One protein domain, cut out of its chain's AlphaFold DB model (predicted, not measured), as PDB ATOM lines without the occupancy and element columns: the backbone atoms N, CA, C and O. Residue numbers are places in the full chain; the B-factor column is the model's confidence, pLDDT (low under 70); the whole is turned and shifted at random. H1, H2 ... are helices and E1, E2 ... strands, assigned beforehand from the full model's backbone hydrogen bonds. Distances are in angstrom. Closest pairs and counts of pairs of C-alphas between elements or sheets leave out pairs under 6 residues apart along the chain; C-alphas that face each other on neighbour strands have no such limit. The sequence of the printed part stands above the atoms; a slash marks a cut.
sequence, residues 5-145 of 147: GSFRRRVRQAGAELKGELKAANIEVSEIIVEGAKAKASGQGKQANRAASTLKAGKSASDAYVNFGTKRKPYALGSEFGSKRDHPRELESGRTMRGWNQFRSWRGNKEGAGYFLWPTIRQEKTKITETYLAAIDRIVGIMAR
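This is residues 5 to 145 of the 147 residues of an uncharacterized protein of Frankia sp. EUN1f (UniProt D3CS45). Two long helices, H1 and H5, run side by side in opposite directions as a long arm, with the short helices H2, H3 and H4 clustered toward one end and a small hairpin, E1 and E2, beyond them at the far tip. Residues 5 to 13 of H1 stick out at the other end. The printed part has 141 residues, in the order H1, H2, H3, E1, E2, H4, H5; it is mostly helix, with one antiparallel sheet, E1 - E2. It is loose, with a radius of gyration of the C-alphas of 20.6 A and spans of 72 by 31 by 24 A.

Look first at strands E1, residues 88 to 90, and E2, residues 96 to 98. Find C-alpha 5 at (113.897, 87.168, 64.308); from there H1, residues 5 to 42, runs 55.6 A to C-alpha 42 at (99.282, 85.426, 117.902). H2 is residues 46 to 52, H3 76 to 81 and H4 117 to 123. H5, residues 125 to 143, runs 27.1 A to C-alpha 143 at (98.585, 90.681, 75.092).

E1 and E2 form an antiparallel hairpin, with N 89 and O 97 2.9 A apart, within hydrogen-bond range. H2 touches H3, about perpendicular at 85 degrees; C-alphas 51 and 76 are closest, 4.6 A. Residues 37 to 42 of H1 touch H2, a helical hairpin at a shallow tilt of 6 degrees; C-alphas 42 and 49 are closest, 5.0 A. Residues 33 to 40 of H1 touch H4, about perpendicular at 77 degrees; C-alphas 37 and 117 are closest, 4.8 A. Residues 14 to 32 of H1 touch H5, opposite ways at a shallow tilt of 12 degrees; C-alphas 29 and 128 are closest, 5.7 A. In the five helices every O i to N i+4 pair is within hydrogen-bond range.

The farthest C-alphas, of Ser 6 and Arg 95, are 71.8 A apart. The links H2 to H3 and E2 to H4 are long. The printed part has no cut, and no printed residue is under pLDDT 70.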
ATOM      1  N   GLY A   5     113.094  86.857  63.127       88.38
ATOM      2  CA  GLY A   5     113.897  87.168  64.308       88.38
ATOM      3  C   GLY A   5     113.223  88.182  65.234       88.38
ATOM      4  O   GLY A   5     113.175  87.955  66.448       88.38
ATOM      5  N   SER A   6     112.660  89.262  64.686       81.25
ATOM      6  CA  SER A   6     111.886  90.242  65.462       81.25
ATOM      7  C   SER A   6     110.590  89.646  66.020       81.25
ATOM      8  O   SER A   6     110.285  89.871  67.193       81.25
ATOM      9  N   PHE A   7     109.899  88.784  65.265       76.75
ATOM     10  CA  PHE A   7     108.746  88.027  65.770       76.75
ATOM     11  C   PHE A   7     109.113  87.121  66.960       76.75
ATOM     12  O   PHE A   7     108.497  87.204  68.024       76.75
ATOM     13  N   ARG A   8     110.171  86.305  66.841       81.69
ATOM     14  CA  ARG A   8     110.628  85.422  67.937       81.69
ATOM     15  C   ARG A   8     111.025  86.206  69.188       81.69
ATOM     16  O   ARG A   8     110.803  85.730  70.302       81.69
ATOM     17  N   ARG A   9     111.619  87.393  69.017       83.19
ATOM     18  CA  ARG A   9     111.977  88.280  70.133       83.19
ATOM     19  C   ARG A   9     110.734  88.783  70.865       83.19
ATOM     20  O   ARG A   9     110.719  88.704  72.089       83.19
ATOM     21  N   ARG A  10     109.706  89.217  70.130       78.81
ATOM     22  CA  ARG A  10     108.422  89.661  70.699       78.81
ATOM     23  C   ARG A  10     107.723  88.552  71.483       78.81
ATOM     24  O   ARG A  10     107.470  88.728  72.665       78.81
ATOM     25  N   VAL A  11     107.567  87.362  70.895       79.69
ATOM     26  CA  VAL A  11     106.960  86.203  71.587       79.69
ATOM     27  C   VAL A  11     107.700  85.864  72.887       79.69
ATOM     28  O   VAL A  11     107.089  85.570  73.914       79.69
ATOM     29  N   ARG A  12     109.038  85.921  72.873       84.00
ATOM     30  CA  ARG A  12     109.844  85.678  74.076       84.00
ATOM     31  C   ARG A  12     109.656  86.768  75.131       84.00
ATOM     32  O   ARG A  12     109.659  86.447  76.317       84.00
ATOM     33  N   GLN A  13     109.545  88.023  74.711       84.81
ATOM     34  CA  GLN A  13     109.332  89.152  75.608       84.81
ATOM     35  C   GLN A  13     107.955  89.067  76.274       84.81
ATOM     36  O   GLN A  13     107.901  89.050  77.502       84.81
ATOM     37  N   ALA A  14     106.893  88.856  75.496       81.94
ATOM     38  CA  ALA A  14     105.543  88.631  76.009       81.94
ATOM     39  C   ALA A  14     105.499  87.480  77.029       81.94
ATOM     40  O   ALA A  14     104.957  87.613  78.125       81.94
ATOM     41  N   GLY A  15     106.160  86.356  76.722       86.69
ATOM     42  CA  GLY A  15     106.261  85.227  77.650       86.69
ATOM     43  C   GLY A  15     107.034  85.547  78.940       86.69
ATOM     44  O   GLY A  15     106.716  85.005  80.003       86.69
ATOM     45  N   ALA A  16     108.045  86.417  78.878       88.19
ATOM     46  CA  ALA A  16     108.796  86.854  80.053       88.19
ATOM     47  C   ALA A  16     107.978  87.806  80.939       88.19
ATOM     48  O   ALA A  16     108.001  87.653  82.162       88.19
ATOM     49  N   GLU A  17     107.238  88.735  80.332       87.94
ATOM     50  CA  GLU A  17     106.346  89.670  81.024       87.94
ATOM     51  C   GLU A  17     105.192  88.923  81.709       87.94
ATOM     52  O   GLU A  17     105.002  89.071  82.917       87.94
ATOM     53  N   LEU A  18     104.539  87.994  80.999       88.44
ATOM     54  CA  LEU A  18     103.524  87.089  81.554       88.44
ATOM     55  C   LEU A  18     104.033  86.345  82.796       88.44
ATOM     56  O   LEU A  18     103.386  86.309  83.845       88.44
ATOM     57  N   LYS A  19     105.222  85.743  82.688       91.00
ATOM     58  CA  LYS A  19     105.840  85.012  83.798       91.00
ATOM     59  C   LYS A  19     106.151  85.933  84.982       91.00
ATOM     60  O   LYS A  19     106.087  85.484  86.128       91.00
ATOM     61  N   GLY A  20     106.521  87.184  84.712       92.94
ATOM     62  CA  GLY A  20     106.751  88.214  85.721       92.94
ATOM     63  C   GLY A  20     105.485  88.530  86.512       92.94
ATOM     64  O   GLY A  20     105.510  88.444  87.740       92.94
ATOM     65  N   GLU A  21     104.380  88.793  85.815       92.38
ATOM     66  CA  GLU A  21     103.081  89.114  86.420       92.38
ATOM     67  C   GLU A  21     102.518  87.960  87.253       92.38
ATOM     68  O   GLU A  21     102.127  88.159  88.404       92.38
ATOM     69  N   LEU A  22     102.560  86.727  86.735       93.06
ATOM     70  CA  LEU A  22     102.126  85.549  87.496       93.06
ATOM     71  C   LEU A  22     102.960  85.356  88.764       93.06
ATOM     72  O   LEU A  22     102.429  85.084  89.840       93.06
ATOM     73  N   LYS A  23     104.280  85.537  88.662       95.81
ATOM     74  CA  LYS A  23     105.170  85.446  89.820       95.81
ATOM     75  C   LYS A  23     104.872  86.532  90.856       95.81
ATOM     76  O   LYS A  23     104.951  86.236  92.047       95.81
ATOM     77  N   ALA A  24     104.560  87.752  90.417       95.75
ATOM     78  CA  ALA A  24     104.184  88.865  91.285       95.75
ATOM     79  C   ALA A  24     102.851  88.594  92.008       95.75
ATOM     80  O   ALA A  24     102.770  88.741  93.223       95.75
ATOM     81  N   ALA A  25     101.846  88.086  91.294       96.62
ATOM     82  CA  ALA A  25     100.568  87.710  91.893       96.62
ATOM     83  C   ALA A  25     100.722  86.574  92.920       96.62
ATOM     84  O   ALA A  25     100.212  86.656  94.036       96.62
ATOM     85  N   ASN A  26     101.483  85.530  92.578       97.62
ATOM     86  CA  ASN A  26     101.697  84.382  93.460       97.62
ATOM     87  C   ASN A  26     102.403  84.765  94.767       97.62
ATOM     88  O   ASN A  26     102.061  84.236  95.832       97.62
ATOM     89  N   ILE A  27     103.408  85.650  94.699       97.62
ATOM     90  CA  ILE A  27     104.098  86.117  95.907       97.62
ATOM     91  C   ILE A  27     103.174  86.997  96.751       97.62
ATOM     92  O   ILE A  27     103.095  86.759  97.951       97.62
ATOM     93  N   GLU A  28     102.421  87.913  96.140       97.81
ATOM     94  CA  GLU A  28     101.479  88.789  96.845       97.81
ATOM     95  C   GLU A  28     100.414  87.972  97.596       97.81
ATOM     96  O   GLU A  28     100.216  88.143  98.799       97.81
ATOM     97  N   VAL A  29      99.808  86.985  96.928       98.06
ATOM     98  CA  VAL A  29      98.874  86.029  97.549       98.06
ATOM     99  C   VAL A  29      99.526  85.292  98.719       98.06
ATOM    100  O   VAL A  29      98.935  85.153  99.793       98.06
ATOM    101  N   SER A  30     100.758  84.820  98.533       98.12
ATOM    102  CA  SER A  30     101.488  84.104  99.580       98.12
ATOM    103  C   SER A  30     101.810  85.009 100.777       98.12
ATOM    104  O   SER A  30     101.778  84.542 101.916       98.12
ATOM    105  N   GLU A  31     102.101  86.289 100.549       98.31
ATOM    106  CA  GLU A  31     102.359  87.292 101.588       98.31
ATOM    107  C   GLU A  31     101.095  87.603 102.394       98.31
ATOM    108  O   GLU A  31     101.138  87.502 103.622       98.31
ATOM    109  N   ILE A  32      99.957  87.825 101.725       98.00
ATOM    110  CA  ILE A  32      98.638  87.990 102.364       98.00
ATOM    111  C   ILE A  32      98.356  86.825 103.324       98.00
ATOM    112  O   ILE A  32      98.018  87.028 104.495       98.00
ATOM    113  N   ILE A  33      98.550  85.589 102.853       98.25
ATOM    114  CA  ILE A  33      98.327  84.383 103.661       98.25
ATOM    115  C   ILE A  33      99.285  84.343 104.859       98.25
ATOM    116  O   ILE A  33      98.865  84.029 105.975       98.25
ATOM    117  N   VAL A  34     100.571  84.639 104.658       98.44
ATOM    118  CA  VAL A  34     101.589  84.603 105.721       98.44
ATOM    119  C   VAL A  34     101.301  85.638 106.805       98.44
ATOM    120  O   VAL A  34     101.412  85.315 107.992       98.44
ATOM    121  N   GLU A  35     100.950  86.861 106.423       98.19
ATOM    122  CA  GLU A  35     100.627  87.943 107.353       98.19
ATOM    123  C   GLU A  35      99.376  87.621 108.163       98.19
ATOM    124  O   GLU A  35      99.434  87.595 109.399       98.19
ATOM    125  N   GLY A  36      98.281  87.259 107.488       98.19
ATOM    126  CA  GLY A  36      97.036  86.885 108.153       98.19
ATOM    127  C   GLY A  36      97.216  85.679 109.081       98.19
ATOM    128  O   GLY A  36      96.700  85.665 110.201       98.19
ATOM    129  N   ALA A  37      98.009  84.684 108.675       98.31
ATOM    130  CA  ALA A  37      98.265  83.493 109.480       98.31
ATOM    131  C   ALA A  37      99.113  83.813 110.720       98.31
ATOM    132  O   ALA A  37      98.841  83.286 111.802       98.31
ATOM    133  N   LYS A  38     100.114  84.697 110.605       98.44
ATOM    134  CA  LYS A  38     100.901  85.179 111.755       98.44
ATOM    135  C   LYS A  38     100.037  85.975 112.728       98.44
ATOM    136  O   LYS A  38     100.090  85.705 113.931       98.44
ATOM    137  N   ALA A  39      99.210  86.889 112.220       97.75
ATOM    138  CA  ALA A  39      98.272  87.656 113.032       97.75
ATOM    139  C   ALA A  39      97.319  86.721 113.791       97.75
ATOM    140  O   ALA A  39      97.208  86.799 115.014       97.75
ATOM    141  N   LYS A  40      96.727  85.741 113.101       97.75
ATOM    142  CA  LYS A  40      95.813  84.767 113.709       97.75
ATOM    143  C   LYS A  40      96.492  83.867 114.741       97.75
ATOM    144  O   LYS A  40      95.912  83.595 115.792       97.75
ATOM    145  N   ALA A  41      97.724  83.430 114.479       97.69
ATOM    146  CA  ALA A  41      98.497  82.594 115.397       97.69
ATOM    147  C   ALA A  41      98.862  83.307 116.707       97.69
ATOM    148  O   ALA A  41      99.005  82.636 117.734       97.69
ATOM    149  N   SER A  42      98.986  84.639 116.696       96.25
ATOM    150  CA  SER A  42      99.282  85.426 117.902       96.25
ATOM    151  C   SER A  42      98.230  85.219 119.005       96.25
ATOM    152  O   SER A  42      98.591  85.071 120.172       96.25
ATOM    153  N   GLY A  43      96.957  85.059 118.626       94.44
ATOM    154  CA  GLY A  43      95.843  84.776 119.537       94.44
ATOM    155  C   GLY A  43      95.690  83.304 119.945       94.44
ATOM    156  O   GLY A  43      94.832  82.979 120.760       94.44
ATOM    157  N   GLN A  44      96.494  82.381 119.401       93.75
ATOM    158  CA  GLN A  44      96.375  80.940 119.687       93.75
ATOM    159  C   GLN A  44      97.326  80.452 120.797       93.75
ATOM    160  O   GLN A  44      97.218  79.302 121.238       93.75
ATOM    161  N   GLY A  45      98.238  81.313 121.262       94.56
ATOM    162  CA  GLY A  45      99.198  81.040 122.336       94.56
ATOM    163  C   GLY A  45     100.660  81.001 121.875       94.56
ATOM    164  O   GLY A  45     100.974  81.000 120.682       94.56
ATOM    165  N   LYS A  46     101.592  80.940 122.841       95.56
ATOM    166  CA  LYS A  46     103.047  81.078 122.600       95.56
ATOM    167  C   LYS A  46     103.589  80.085 121.565       95.56
ATOM    168  O   LYS A  46     104.422  80.452 120.738       95.56
ATOM    169  N   GLN A  47     103.138  78.833 121.600       95.06
ATOM    170  CA  GLN A  47     103.632  77.793 120.696       95.06
ATOM    171  C   GLN A  47     103.157  77.992 119.251       95.06
ATOM    172  O   GLN A  47     103.946  77.803 118.325       95.06
ATOM    173  N   ALA A  48     101.904  78.414 119.053       97.12
ATOM    174  CA  ALA A  48     101.372  78.747 117.734       97.12
ATOM    175  C   ALA A  48     102.092  79.967 117.149       97.12
ATOM    176  O   ALA A  48     102.579  79.901 116.025       97.12
ATOM    177  N   ASN A  49     102.292  81.019 117.948       97.44
ATOM    178  CA  ASN A  49     103.049  82.199 117.529       97.44
ATOM    179  C   ASN A  49     104.503  81.846 117.127       97.44
ATOM    180  O   ASN A  49     105.009  82.221 116.064       97.44
ATOM    181  N   ARG A  50     105.180  81.010 117.928       97.31
ATOM    182  CA  ARG A  50     106.522  80.501 117.592       97.31
ATOM    183  C   ARG A  50     106.533  79.636 116.332       97.31
ATOM    184  O   ARG A  50     107.509  79.707 115.588       97.31
ATOM    185  N   ALA A  51     105.500  78.840 116.074       97.50
ATOM    186  CA  ALA A  51     105.386  78.083 114.832       97.50
ATOM    187  C   ALA A  51     105.172  79.022 113.633       97.50
ATOM    188  O   ALA A  51     105.933  78.957 112.667       97.50
ATOM    189  N   ALA A  52     104.214  79.944 113.722       97.94
ATOM    190  CA  ALA A  52     103.845  80.867 112.651       97.94
ATOM    191  C   ALA A  52     104.979  81.818 112.238       97.94
ATOM    192  O   ALA A  52     105.088  82.173 111.070       97.94
ATOM    193  N   SER A  53     105.917  82.148 113.132       97.44
ATOM    194  CA  SER A  53     107.135  82.887 112.739       97.44
ATOM    195  C   SER A  53     108.049  82.136 111.754       97.44
ATOM    196  O   SER A  53     108.995  82.725 111.241       97.44
ATOM    197  N   THR A  54     107.801  80.850 111.470       98.00
ATOM    198  CA  THR A  54     108.487  80.120 110.382       98.00
ATOM    199  C   THR A  54     107.819  80.266 109.023       98.00
ATOM    200  O   THR A  54     108.431  79.876 108.033       98.00
ATOM    201  N   LEU A  55     106.606  80.824 108.967       98.19
ATOM    202  CA  LEU A  55     105.885  81.032 107.718       98.19
ATOM    203  C   LEU A  55     106.644  82.013 106.825       98.19
ATOM    204  O   LEU A  55     106.986  83.127 107.253       98.19
ATOM    205  N   LYS A  56     106.892  81.582 105.588       97.88
ATOM    206  CA  LYS A  56     107.558  82.369 104.547       97.88
ATOM    207  C   LYS A  56     106.862  82.179 103.206       97.88
ATOM    208  O   LYS A  56     106.658  81.038 102.787       97.88
ATOM    209  N   ALA A  57     106.571  83.289 102.536       97.94
ATOM    210  CA  ALA A  57     106.052  83.290 101.178       97.94
ATOM    211  C   ALA A  57     107.091  82.700 100.213       97.94
ATOM    212  O   ALA A  57     108.289  82.994 100.305       97.94
ATOM    213  N   GLY A  58     106.633  81.820  99.332       94.69
ATOM    214  CA  GLY A  58     107.413  81.272  98.235       94.69
ATOM    215  C   GLY A  58     107.425  82.204  97.025       94.69
ATOM    216  O   GLY A  58     106.499  82.982  96.820       94.69
ATOM    217  N   LYS A  59     108.480  82.129  96.204       92.81
ATOM    218  CA  LYS A  59     108.584  82.894  94.950       92.81
ATOM    219  C   LYS A  59     108.554  81.932  93.764       92.81
ATOM    220  O   LYS A  59     109.612  81.491  93.320       92.81
ATOM    221  N   SER A  60     107.370  81.631  93.238       92.44
ATOM    222  CA  SER A  60     107.185  80.787  92.048       92.44
ATOM    223  C   SER A  60     106.280  81.475  91.028       92.44
ATOM    224  O   SER A  60     105.415  82.268  91.384       92.44
ATOM    225  N   ALA A  61     106.516  81.196  89.747       89.44
ATOM    226  CA  ALA A  61     105.649  81.655  88.664       89.44
ATOM    227  C   ALA A  61     104.495  80.676  88.386       89.44
ATOM    228  O   ALA A  61     103.495  81.085  87.811       89.44
ATOM    229  N   SER A  62     104.628  79.405  88.774       91.88
ATOM    230  CA  SER A  62     103.619  78.372  88.513       91.88
ATOM    231  C   SER A  62     102.532  78.298  89.584       91.88
ATOM    232  O   SER A  62     101.439  77.823  89.297       91.88
ATOM    233  N   ASP A  63     102.821  78.748  90.803       94.62
ATOM    234  CA  ASP A  63     101.981  78.493  91.967       94.62
ATOM    235  C   ASP A  63     102.307  79.441  93.131       94.62
ATOM    236  O   ASP A  63     103.464  79.798  93.372       94.62
ATOM    237  N   ALA A  64     101.274  79.832  93.882       95.81
ATOM    238  CA  ALA A  64     101.430  80.435  95.201       95.81
ATOM    239  C   ALA A  64     101.629  79.334  96.246       95.81
ATOM    240  O   ALA A  64     100.822  78.408  96.356       95.81
ATOM    241  N   TYR A  65     102.686  79.446  97.049       96.62
ATOM    242  CA  TYR A  65     102.991  78.469  98.088       96.62
ATOM    243  C   TYR A  65     103.625  79.129  99.309       96.62
ATOM    244  O   TYR A  65     104.317  80.147  99.230       96.62
ATOM    245  N   VAL A  66     103.412  78.510 100.468       97.12
ATOM    246  CA  VAL A  66     103.944  78.974 101.750       97.12
ATOM    247  C   VAL A  66     104.794  77.876 102.367       97.12
ATOM    248  O   VAL A  66     104.363  76.736 102.517       97.12
ATOM    249  N   ASN A  67     106.008  78.235 102.770       97.00
ATOM    250  CA  ASN A  67     106.875  77.348 103.531       97.00
ATOM    251  C   ASN A  67     106.500  77.419 105.007       97.00
ATOM    252  O   ASN A  67     106.347  78.512 105.557       97.00
ATOM    253  N   PHE A  68     106.406  76.262 105.659       97.31
ATOM    254  CA  PHE A  68     106.032  76.180 107.063       97.31
ATOM    255  C   PHE A  68     106.824  75.102 107.807       97.31
ATOM    256  O   PHE A  68     106.921  73.960 107.365       97.31
ATOM    257  N   GLY A  69     107.365  75.471 108.969       96.56
ATOM    258  CA  GLY A  69     108.237  74.610 109.761       96.56
ATOM    259  C   GLY A  69     109.710  74.702 109.359       96.56
ATOM    260  O   GLY A  69     110.083  75.186 108.297       96.56
ATOM    261  N   THR A  70     110.581  74.281 110.276       95.50
ATOM    262  CA  THR A  70     112.039  74.198 110.070       95.50
ATOM    263  C   THR A  70     112.596  73.063 110.924       95.50
ATOM    264  O   THR A  70     111.952  72.667 111.896       95.50
ATOM    265  N   LYS A  71     113.834  72.613 110.663       94.56
ATOM    266  CA  LYS A  71     114.527  71.630 111.523       94.56
ATOM    267  C   LYS A  71     114.565  72.047 113.004       94.56
ATOM    268  O   LYS A  71     114.472  71.200 113.880       94.56
ATOM    269  N   ARG A  72     114.648  73.355 113.292       95.00
ATOM    270  CA  ARG A  72     114.651  73.910 114.663       95.00
ATOM    271  C   ARG A  72     113.257  74.018 115.292       95.00
ATOM    272  O   ARG A  72     113.146  74.230 116.495       95.00
ATOM    273  N   LYS A  73     112.190  73.917 114.496       95.94
ATOM    274  CA  LYS A  73     110.795  73.947 114.964       95.94
ATOM    275  C   LYS A  73     110.015  72.771 114.364       95.94
ATOM    276  O   LYS A  73     109.080  72.999 113.594       95.94
ATOM    277  N   PRO A  74     110.373  71.522 114.722       93.62
ATOM    278  CA  PRO A  74     109.718  70.323 114.188       93.62
ATOM    279  C   PRO A  74     108.247  70.221 114.621       93.62
ATOM    280  O   PRO A  74     107.439  69.571 113.971       93.62
ATOM    281  N   TYR A  75     107.872  70.923 115.694       93.94
ATOM    282  CA  TYR A  75     106.513  70.969 116.227       93.94
ATOM    283  C   TYR A  75     105.551  71.869 115.435       93.94
ATOM    284  O   TYR A  75     104.377  71.943 115.792       93.94
ATOM    285  N   ALA A  76     106.019  72.584 114.405       96.75
ATOM    286  CA  ALA A  76     105.220  73.594 113.710       96.75
ATOM    287  C   ALA A  76     103.908  73.025 113.141       96.75
ATOM    288  O   ALA A  76     102.843  73.582 113.396       96.75
ATOM    289  N   LEU A  77     103.965  71.875 112.464       94.75
ATOM    290  CA  LEU A  77     102.772  71.214 111.924       94.75
ATOM    291  C   LEU A  77     101.803  70.769 113.024       94.75
ATOM    292  O   LEU A  77     100.598  70.942 112.877       94.75
ATOM    293  N   GLY A  78     102.313  70.283 114.159       94.88
ATOM    294  CA  GLY A  78     101.472  69.958 115.315       94.88
ATOM    295  C   GLY A  78     100.761  71.187 115.894       94.88
ATOM    296  O   GLY A  78      99.626  71.079 116.347       94.88
ATOM    297  N   SER A  79     101.378  72.371 115.830       96.38
ATOM    298  CA  SER A  79     100.730  73.623 116.244       96.38
ATOM    299  C   SER A  79      99.597  74.053 115.310       96.38
ATOM    300  O   SER A  79      98.624  74.628 115.791       96.38
ATOM    301  N   GLU A  80      99.721  73.819 114.001       96.69
ATOM    302  CA  GLU A  80      98.687  74.193 113.020       96.69
ATOM    303  C   GLU A  80      97.565  73.162 112.930       96.69
ATOM    304  O   GLU A  80      96.403  73.538 112.858       96.69
ATOM    305  N   PHE A  81      97.880  71.869 112.943       95.44
ATOM    306  CA  PHE A  81      96.882  70.818 112.714       95.44
ATOM    307  C   PHE A  81      96.402  70.144 113.993       95.44
ATOM    308  O   PHE A  81      95.352  69.506 113.989       95.44
ATOM    309  N   GLY A  82      97.125  70.297 115.099       94.25
ATOM    310  CA  GLY A  82      96.850  69.565 116.324       94.25
ATOM    311  C   GLY A  82      97.340  68.118 116.270       94.25
ATOM    312  O   GLY A  82      98.126  67.721 115.406       94.25
ATOM    313  N   SER A  83      96.885  67.317 117.227       92.19
ATOM    314  CA  SER A  83      97.236  65.908 117.345       92.19
ATOM    315  C   SER A  83      96.068  65.067 117.860       92.19
ATOM    316  O   SER A  83      95.093  65.570 118.424       92.19
ATOM    317  N   LYS A  84      96.179  63.750 117.671       89.31
ATOM    318  CA  LYS A  84      95.367  62.771 118.394       89.31
ATOM    319  C   LYS A  84      95.845  62.724 119.848       89.31
ATOM    320  O   LYS A  84      96.883  62.120 120.139       89.31
ATOM    321  N   ARG A  85      95.110  63.410 120.723       87.56
ATOM    322  CA  ARG A  85      95.363  63.455 122.167       87.56
ATOM    323  C   ARG A  85      94.996  62.131 122.822       87.56
ATOM    324  O   ARG A  85      94.169  61.397 122.293       87.56
ATOM    325  N   ASP A  86      95.668  61.818 123.922       86.62
ATOM    326  CA  ASP A  86      95.403  60.657 124.786       86.62
ATOM    327  C   ASP A  86      95.495  59.271 124.123       86.62
ATOM    328  O   ASP A  86      95.265  58.251 124.768       86.62
ATOM    329  N   HIS A  87      95.934  59.207 122.866       85.69
ATOM    330  CA  HIS A  87      96.256  57.956 122.199       85.69
ATOM    331  C   HIS A  87      97.629  57.446 122.664       85.69
ATOM    332  O   HIS A  87      98.625  58.153 122.458       85.69
ATOM    333  N   PRO A  88      97.717  56.243 123.261       87.69
ATOM    334  CA  PRO A  88      98.994  55.661 123.650       87.69
ATOM    335  C   PRO A  88      99.865  55.432 122.412       87.69
ATOM    336  O   PRO A  88      99.380  55.025 121.355       87.69
ATOM    337  N   ARG A  89     101.154  55.740 122.538       85.38
ATOM    338  CA  ARG A  89     102.167  55.527 121.504       85.38
ATOM    339  C   ARG A  89     103.362  54.842 122.128       85.38
ATOM    340  O   ARG A  89     103.871  55.316 123.142       85.38
ATOM    341  N   GLU A  90     103.797  53.764 121.504       89.88
ATOM    342  CA  GLU A  90     105.043  53.107 121.853       89.88
ATOM    343  C   GLU A  90     106.207  53.919 121.277       89.88
ATOM    344  O   GLU A  90     106.197  54.317 120.108       89.88
ATOM    345  N   LEU A  91     107.159  54.264 122.136       85.62
ATOM    346  CA  LEU A  91     108.406  54.907 121.748       85.62
ATOM    347  C   LEU A  91     109.435  53.830 121.402       85.62
ATOM    348  O   LEU A  91     109.359  52.717 121.904       85.62
ATOM    349  N   GLU A  92     110.470  54.197 120.650       87.00
ATOM    350  CA  GLU A  92     111.591  53.299 120.318       87.00
ATOM    351  C   GLU A  92     112.279  52.703 121.563       87.00
ATOM    352  O   GLU A  92     112.812  51.604 121.527       87.00
ATOM    353  N   SER A  93     112.190  53.392 122.706       88.25
ATOM    354  CA  SER A  93     112.669  52.901 124.007       88.25
ATOM    355  C   SER A  93     111.794  51.812 124.656       88.25
ATOM    356  O   SER A  93     112.072  51.428 125.790       88.25
ATOM    357  N   GLY A  94     110.699  51.379 124.020       88.69
ATOM    358  CA  GLY A  94     109.693  50.470 124.595       88.69
ATOM    359  C   GLY A  94     108.771  51.127 125.634       88.69
ATOM    360  O   GLY A  94     107.888  50.488 126.201       88.69
ATOM    361  N   ARG A  95     108.951  52.425 125.909       88.38
ATOM    362  CA  ARG A  95     108.078  53.190 126.808       88.38
ATOM    363  C   ARG A  95     106.808  53.621 126.088       88.38
ATOM    364  O   ARG A  95     106.869  54.151 124.981       88.38
ATOM    365  N   THR A  96     105.676  53.540 126.776       85.19
ATOM    366  CA  THR A  96     104.414  54.108 126.287       85.19
ATOM    367  C   THR A  96     104.284  55.567 126.713       85.19
ATOM    368  O   THR A  96     104.326  55.893 127.900       85.19
ATOM    369  N   MET A  97     104.087  56.459 125.747       84.50
ATOM    370  CA  MET A  97     103.745  57.861 125.983       84.50
ATOM    371  C   MET A  97     102.272  58.104 125.655       84.50
ATOM    372  O   MET A  97     101.755  57.637 124.636       84.50
ATOM    373  N   ARG A  98     101.585  58.874 126.507       78.44
ATOM    374  CA  ARG A  98     100.187  59.266 126.293       78.44
ATOM    375  C   ARG A  98     100.113  60.435 125.302       78.44
ATOM    376  O   ARG A  98     100.092  61.593 125.703       78.44
ATOM    377  N   GLY A  99     100.089  60.110 124.009       73.06
ATOM    378  CA  GLY A  99      99.826  61.032 122.900       73.06
ATOM    379  C   GLY A  99     100.741  62.258 122.807       73.06
ATOM    380  O   GLY A  99     101.693  62.434 123.560       73.06
ATOM    381  N   TRP A 100     100.436  63.143 121.859       82.12
ATOM    382  CA  TRP A 100     101.098  64.446 121.742       82.12
ATOM    383  C   TRP A 100     100.244  65.535 122.394       82.12
ATOM    384  O   TRP A 100      99.766  66.460 121.727       82.12
ATOM    385  N   ASN A 101     100.012  65.389 123.699       85.00
ATOM    386  CA  ASN A 101      99.104  66.236 124.476       85.00
ATOM    387  C   ASN A 101      99.571  67.696 124.611       85.00
ATOM    388  O   ASN A 101      98.793  68.546 125.051       85.00
ATOM    389  N   GLN A 102     100.796  68.019 124.179       87.75
ATOM    390  CA  GLN A 102     101.240  69.405 124.042       87.75
ATOM    391  C   GLN A 102     100.516  70.166 122.918       87.75
ATOM    392  O   GLN A 102     100.498  71.393 122.926       87.75
ATOM    393  N   PHE A 103      99.918  69.465 121.950       92.88
ATOM    394  CA  PHE A 103      99.146  70.083 120.873       92.88
ATOM    395  C   PHE A 103      97.646  70.032 121.158       92.88
ATOM    396  O   PHE A 103      97.148  69.174 121.891       92.88
ATOM    397  N   ARG A 104      96.903  70.949 120.543       92.44
ATOM    398  CA  ARG A 104      95.437  70.929 120.568       92.44
ATOM    399  C   ARG A 104      94.892  69.717 119.793       92.44
ATOM    400  O   ARG A 104      95.616  69.106 119.013       92.44
ATOM    401  N   SER A 105      93.628  69.363 120.007       93.75
ATOM    402  CA  SER A 105      92.999  68.206 119.351       93.75
ATOM    403  C   SER A 105      92.876  68.387 117.839       93.75
ATOM    404  O   SER A 105      92.327  69.385 117.387       93.75
ATOM    405  N   TRP A 106      93.314  67.407 117.051       93.06
ATOM    406  CA  TRP A 106      93.171  67.451 115.592       93.06
ATOM    407  C   TRP A 106      91.716  67.694 115.157       93.06
ATOM    408  O   TRP A 106      90.798  67.022 115.625       93.06
ATOM    409  N   ARG A 107      91.518  68.653 114.244       93.88
ATOM    410  CA  ARG A 107      90.194  69.093 113.756       93.88
ATOM    411  C   ARG A 107      89.729  68.398 112.468       93.88
ATOM    412  O   ARG A 107      88.710  68.779 111.897       93.88
ATOM    413  N   GLY A 108      90.465  67.395 111.993       92.00
ATOM    414  CA  GLY A 108      90.180  66.740 110.717       92.00
ATOM    415  C   GLY A 108      90.696  67.525 109.506       92.00
ATOM    416  O   GLY A 108      91.495  68.452 109.641       92.00
ATOM    417  N   ASN A 109      90.211  67.136 108.323       89.81
ATOM    418  CA  ASN A 109      90.631  67.668 107.016       89.81
ATOM    419  C   ASN A 109      89.513  68.448 106.291       89.81
ATOM    420  O   ASN A 109      89.579  68.645 105.083       89.81
ATOM    421  N   LYS A 110      88.450  68.831 107.008       90.75
ATOM    422  CA  LYS A 110      87.286  69.544 106.447       90.75
ATOM    423  C   LYS A 110      87.417  71.059 106.658       90.75
ATOM    424  O   LYS A 110      88.486  71.561 106.993       90.75
ATOM    425  N   GLU A 111      86.318  71.795 106.525       89.19
ATOM    426  CA  GLU A 111      86.256  73.251 106.703       89.19
ATOM    427  C   GLU A 111      86.790  73.745 108.064       89.19
ATOM    428  O   GLU A 111      87.350  74.834 108.165       89.19
ATOM    429  N   GLY A 112      86.707  72.915 109.109       90.94
ATOM    430  CA  GLY A 112      87.276  73.203 110.429       90.94
ATOM    431  C   GLY A 112      88.790  72.980 110.560       90.94
ATOM    432  O   GLY A 112      89.328  73.187 111.647       90.94
ATOM    433  N   ALA A 113      89.487  72.540 109.507       93.81
ATOM    434  CA  ALA A 113      90.902  72.183 109.579       93.81
ATOM    435  C   ALA A 113      91.799  73.391 109.880       93.81
ATOM    436  O   ALA A 113      91.568  74.504 109.394       93.81
ATOM    437  N   GLY A 114      92.863  73.134 110.638       95.81
ATOM    438  CA  GLY A 114      93.859  74.134 110.993       95.81
ATOM    439  C   GLY A 114      93.459  75.044 112.158       95.81
ATOM    440  O   GLY A 114      92.299  75.095 112.591       95.81
ATOM    441  N   TYR A 115      94.434  75.792 112.668       97.00
ATOM    442  CA  TYR A 115      94.230  76.766 113.746       97.00
ATOM    443  C   TYR A 115      94.468  78.198 113.293       97.00
ATOM    444  O   TYR A 115      93.754  79.094 113.750       97.00
ATOM    445  N   PHE A 116      95.421  78.423 112.394       97.75
ATOM    446  CA  PHE A 116      95.748  79.758 111.912       97.75
ATOM    447  C   PHE A 116      95.954  79.802 110.399       97.75
ATOM    448  O   PHE A 116      95.299  80.617 109.763       97.75
ATOM    449  N   LEU A 117      96.754  78.917 109.801       96.81
ATOM    450  CA  LEU A 117      97.078  79.004 108.371       96.81
ATOM    451  C   LEU A 117      95.857  78.731 107.484       96.81
ATOM    452  O   LEU A 117      95.443  79.587 106.704       96.81
ATOM    453  N   TRP A 118      95.242  77.560 107.630       95.19
ATOM    454  CA  TRP A 118      94.078  77.190 106.823       95.19
ATOM    455  C   TRP A 118      92.855  78.084 107.060       95.19
ATOM    456  O   TRP A 118      92.207  78.478 106.087       95.19
ATOM    457  N   PRO A 119      92.532  78.454 108.314       96.56
ATOM    458  CA  PRO A 119      91.503  79.448 108.565       96.56
ATOM    459  C   PRO A 119      91.780  80.805 107.909       96.56
ATOM    460  O   PRO A 119      90.820  81.458 107.518       96.56
ATOM    461  N   THR A 120      93.038  81.241 107.800       97.75
ATOM    462  CA  THR A 120      93.387  82.484 107.091       97.75
ATOM    463  C   THR A 120      93.147  82.349 105.595       97.75
ATOM    464  O   THR A 120      92.478  83.202 105.035       97.75
ATOM    465  N   ILE A 121      93.588  81.260 104.954       96.12
ATOM    466  CA  ILE A 121      93.342  81.039 103.513       96.12
ATOM    467  C   ILE A 121      91.845  81.149 103.186       96.12
ATOM    468  O   ILE A 121      91.464  81.747 102.184       96.12
ATOM    469  N   ARG A 122      90.983  80.603 104.052       95.75
ATOM    470  CA  ARG A 122      89.527  80.706 103.887       95.75
ATOM    471  C   ARG A 122      89.005  82.130 104.061       95.75
ATOM    472  O   ARG A 122      88.148  82.545 103.291       95.75
ATOM    473  N   GLN A 123      89.497  82.854 105.064       97.19
ATOM    474  CA  GLN A 123      89.079  84.232 105.339       97.19
ATOM    475  C   GLN A 123      89.523  85.203 104.242       97.19
ATOM    476  O   GLN A 123      88.751  86.068 103.849       97.19
ATOM    477  N   GLU A 124      90.722  85.009 103.702       97.69
ATOM    478  CA  GLU A 124      91.309  85.867 102.670       97.69
ATOM    479  C   GLU A 124      90.876  85.481 101.248       97.69
ATOM    480  O   GLU A 124      91.387  86.035 100.279       97.69
ATOM    481  N   LYS A 125      89.936  84.537 101.083       97.12
ATOM    482  CA  LYS A 125      89.539  84.003  99.770       97.12
ATOM    483  C   LYS A 125      89.180  85.104  98.768       97.12
ATOM    484  O   LYS A 125      89.599  85.027  97.615       97.12
ATOM    485  N   THR A 126      88.419  86.108  99.201       97.81
ATOM    486  CA  THR A 126      88.025  87.239  98.349       97.81
ATOM    487  C   THR A 126      89.248  88.016  97.884       97.81
ATOM    488  O   THR A 126      89.464  88.129  96.683       97.81
ATOM    489  N   LYS A 127      90.112  88.428  98.815       97.12
ATOM    490  CA  LYS A 127      91.331  89.184  98.510       97.12
ATOM    491  C   LYS A 127      92.275  88.409  97.586       97.12
ATOM    492  O   LYS A 127      92.780  88.956  96.619       97.12
ATOM    493  N   ILE A 128      92.455  87.109  97.834       96.44
ATOM    494  CA  ILE A 128      93.247  86.222  96.967       96.44
ATOM    495  C   ILE A 128      92.674  86.200  95.544       96.44
ATOM    496  O   ILE A 128      93.422  86.258  94.572       96.44
ATOM    497  N   THR A 129      91.348  86.111  95.423       97.56
ATOM    498  CA  THR A 129      90.665  86.103  94.123       97.56
ATOM    499  C   THR A 129      90.868  87.430  93.398       97.56
ATOM    500  O   THR A 129      91.246  87.428  92.232       97.56
ATOM    501  N   GLU A 130      90.686  88.552  94.092       97.75
ATOM    502  CA  GLU A 130      90.900  89.899  93.550       97.75
ATOM    503  C   GLU A 130      92.347  90.109  93.086       97.75
ATOM    504  O   GLU A 130      92.561  90.613  91.984       97.75
ATOM    505  N   THR A 131      93.340  89.654  93.858       96.44
ATOM    506  CA  THR A 131      94.757  89.721  93.465       96.44
ATOM    507  C   THR A 131      95.013  88.966  92.158       96.44
ATOM    508  O   THR A 131      95.706  89.477  91.274       96.44
ATOM    509  N   TYR A 132      94.440  87.770  91.992       95.69
ATOM    510  CA  TYR A 132      94.588  87.017  90.745       95.69
ATOM    511  C   TYR A 132      93.832  87.640  89.574       95.69
ATOM    512  O   TYR A 132      94.376  87.674  88.473       95.69
ATOM    513  N   LEU A 133      92.618  88.152  89.787       96.00
ATOM    514  CA  LEU A 133      91.863  88.841  88.738       96.00
ATOM    515  C   LEU A 133      92.624  90.070  88.238       96.00
ATOM    516  O   LEU A 133      92.846  90.199  87.038       96.00
ATOM    517  N   ALA A 134      93.150  90.891  89.149       94.81
ATOM    518  CA  ALA A 134      93.963  92.046  88.784       94.81
ATOM    519  C   ALA A 134      95.228  91.653  87.999       94.81
ATOM    520  O   ALA A 134      95.666  92.385  87.113       94.81
ATOM    521  N   ALA A 135      95.835  90.505  88.312       92.44
ATOM    522  CA  ALA A 135      96.974  89.990  87.558       92.44
ATOM    523  C   ALA A 135      96.578  89.524  86.151       92.44
ATOM    524  O   ALA A 135      97.290  89.816  85.191       92.44
ATOM    525  N   ILE A 136      95.437  88.846  86.018       90.56
ATOM    526  CA  ILE A 136      94.884  88.441  84.721       90.56
ATOM    527  C   ILE A 136      94.583  89.674  83.866       90.56
ATOM    528  O   ILE A 136      94.979  89.695  82.705       90.56
ATOM    529  N   ASP A 137      93.983  90.722  84.431       93.19
ATOM    530  CA  ASP A 137      93.701  91.965  83.703       93.19
ATOM    531  C   ASP A 137      94.984  92.617  83.169       93.19
ATOM    532  O   ASP A 137      95.041  93.044  82.012       93.19
ATOM    533  N   ARG A 138      96.058  92.638  83.973       91.12
ATOM    534  CA  ARG A 138      97.376  93.119  83.523       91.12
ATOM    535  C   ARG A 138      97.934  92.266  82.388       91.12
ATOM    536  O   ARG A 138      98.409  92.820  81.400       91.12
ATOM    537  N   ILE A 139      97.841  90.944  82.507       87.88
ATOM    538  CA  ILE A 139      98.297  89.984  81.493       87.88
ATOM    539  C   ILE A 139      97.539  90.167  80.175       87.88
ATOM    540  O   ILE A 139      98.161  90.294  79.121       87.88
ATOM    541  N   VAL A 140      96.209  90.220  80.225       88.00
ATOM    542  CA  VAL A 140      95.364  90.437  79.042       88.00
ATOM    543  C   VAL A 140      95.687  91.790  78.410       88.00
ATOM    544  O   VAL A 140      95.833  91.882  77.193       88.00
ATOM    545  N   GLY A 141      95.897  92.825  79.225       88.12
ATOM    546  CA  GLY A 141      96.321  94.139  78.752       88.12
ATOM    547  C   GLY A 141      97.718  94.169  78.119       88.12
ATOM    548  O   GLY A 141      97.979  95.056  77.310       88.12
ATOM    549  N   ILE A 142      98.625  93.252  78.471       81.44
ATOM    550  CA  ILE A 142      99.918  93.080  77.786       81.44
ATOM    551  C   ILE A 142      99.687  92.442  76.415       81.44
ATOM    552  O   ILE A 142     100.179  92.961  75.417       81.44
ATOM    553  N   MET A 143      98.879  91.379  76.349       77.94
ATOM    554  CA  MET A 143      98.585  90.681  75.092       77.94
ATOM    555  C   MET A 143      97.874  91.583  74.075       77.94
ATOM    556  O   MET A 143      98.260  91.614  72.914       77.94
ATOM    557  N   ALA A 144      96.895  92.377  74.514       81.81
ATOM    558  CA  ALA A 144      96.129  93.269  73.640       81.81
ATOM    559  C   ALA A 144      96.932  94.466  73.088       81.81
ATOM    560  O   ALA A 144      96.461  95.149  72.188       81.81
ATOM    561  N   ARG A 145      98.122  94.757  73.635       73.44
ATOM    562  CA  ARG A 145      99.023  95.814  73.133       73.44
ATOM    563  C   ARG A 145      99.972  95.328  72.038       73.44
ATOM    564  O   ARG A 145     100.723  96.131  71.488       73.44
TER     565      ARG A 145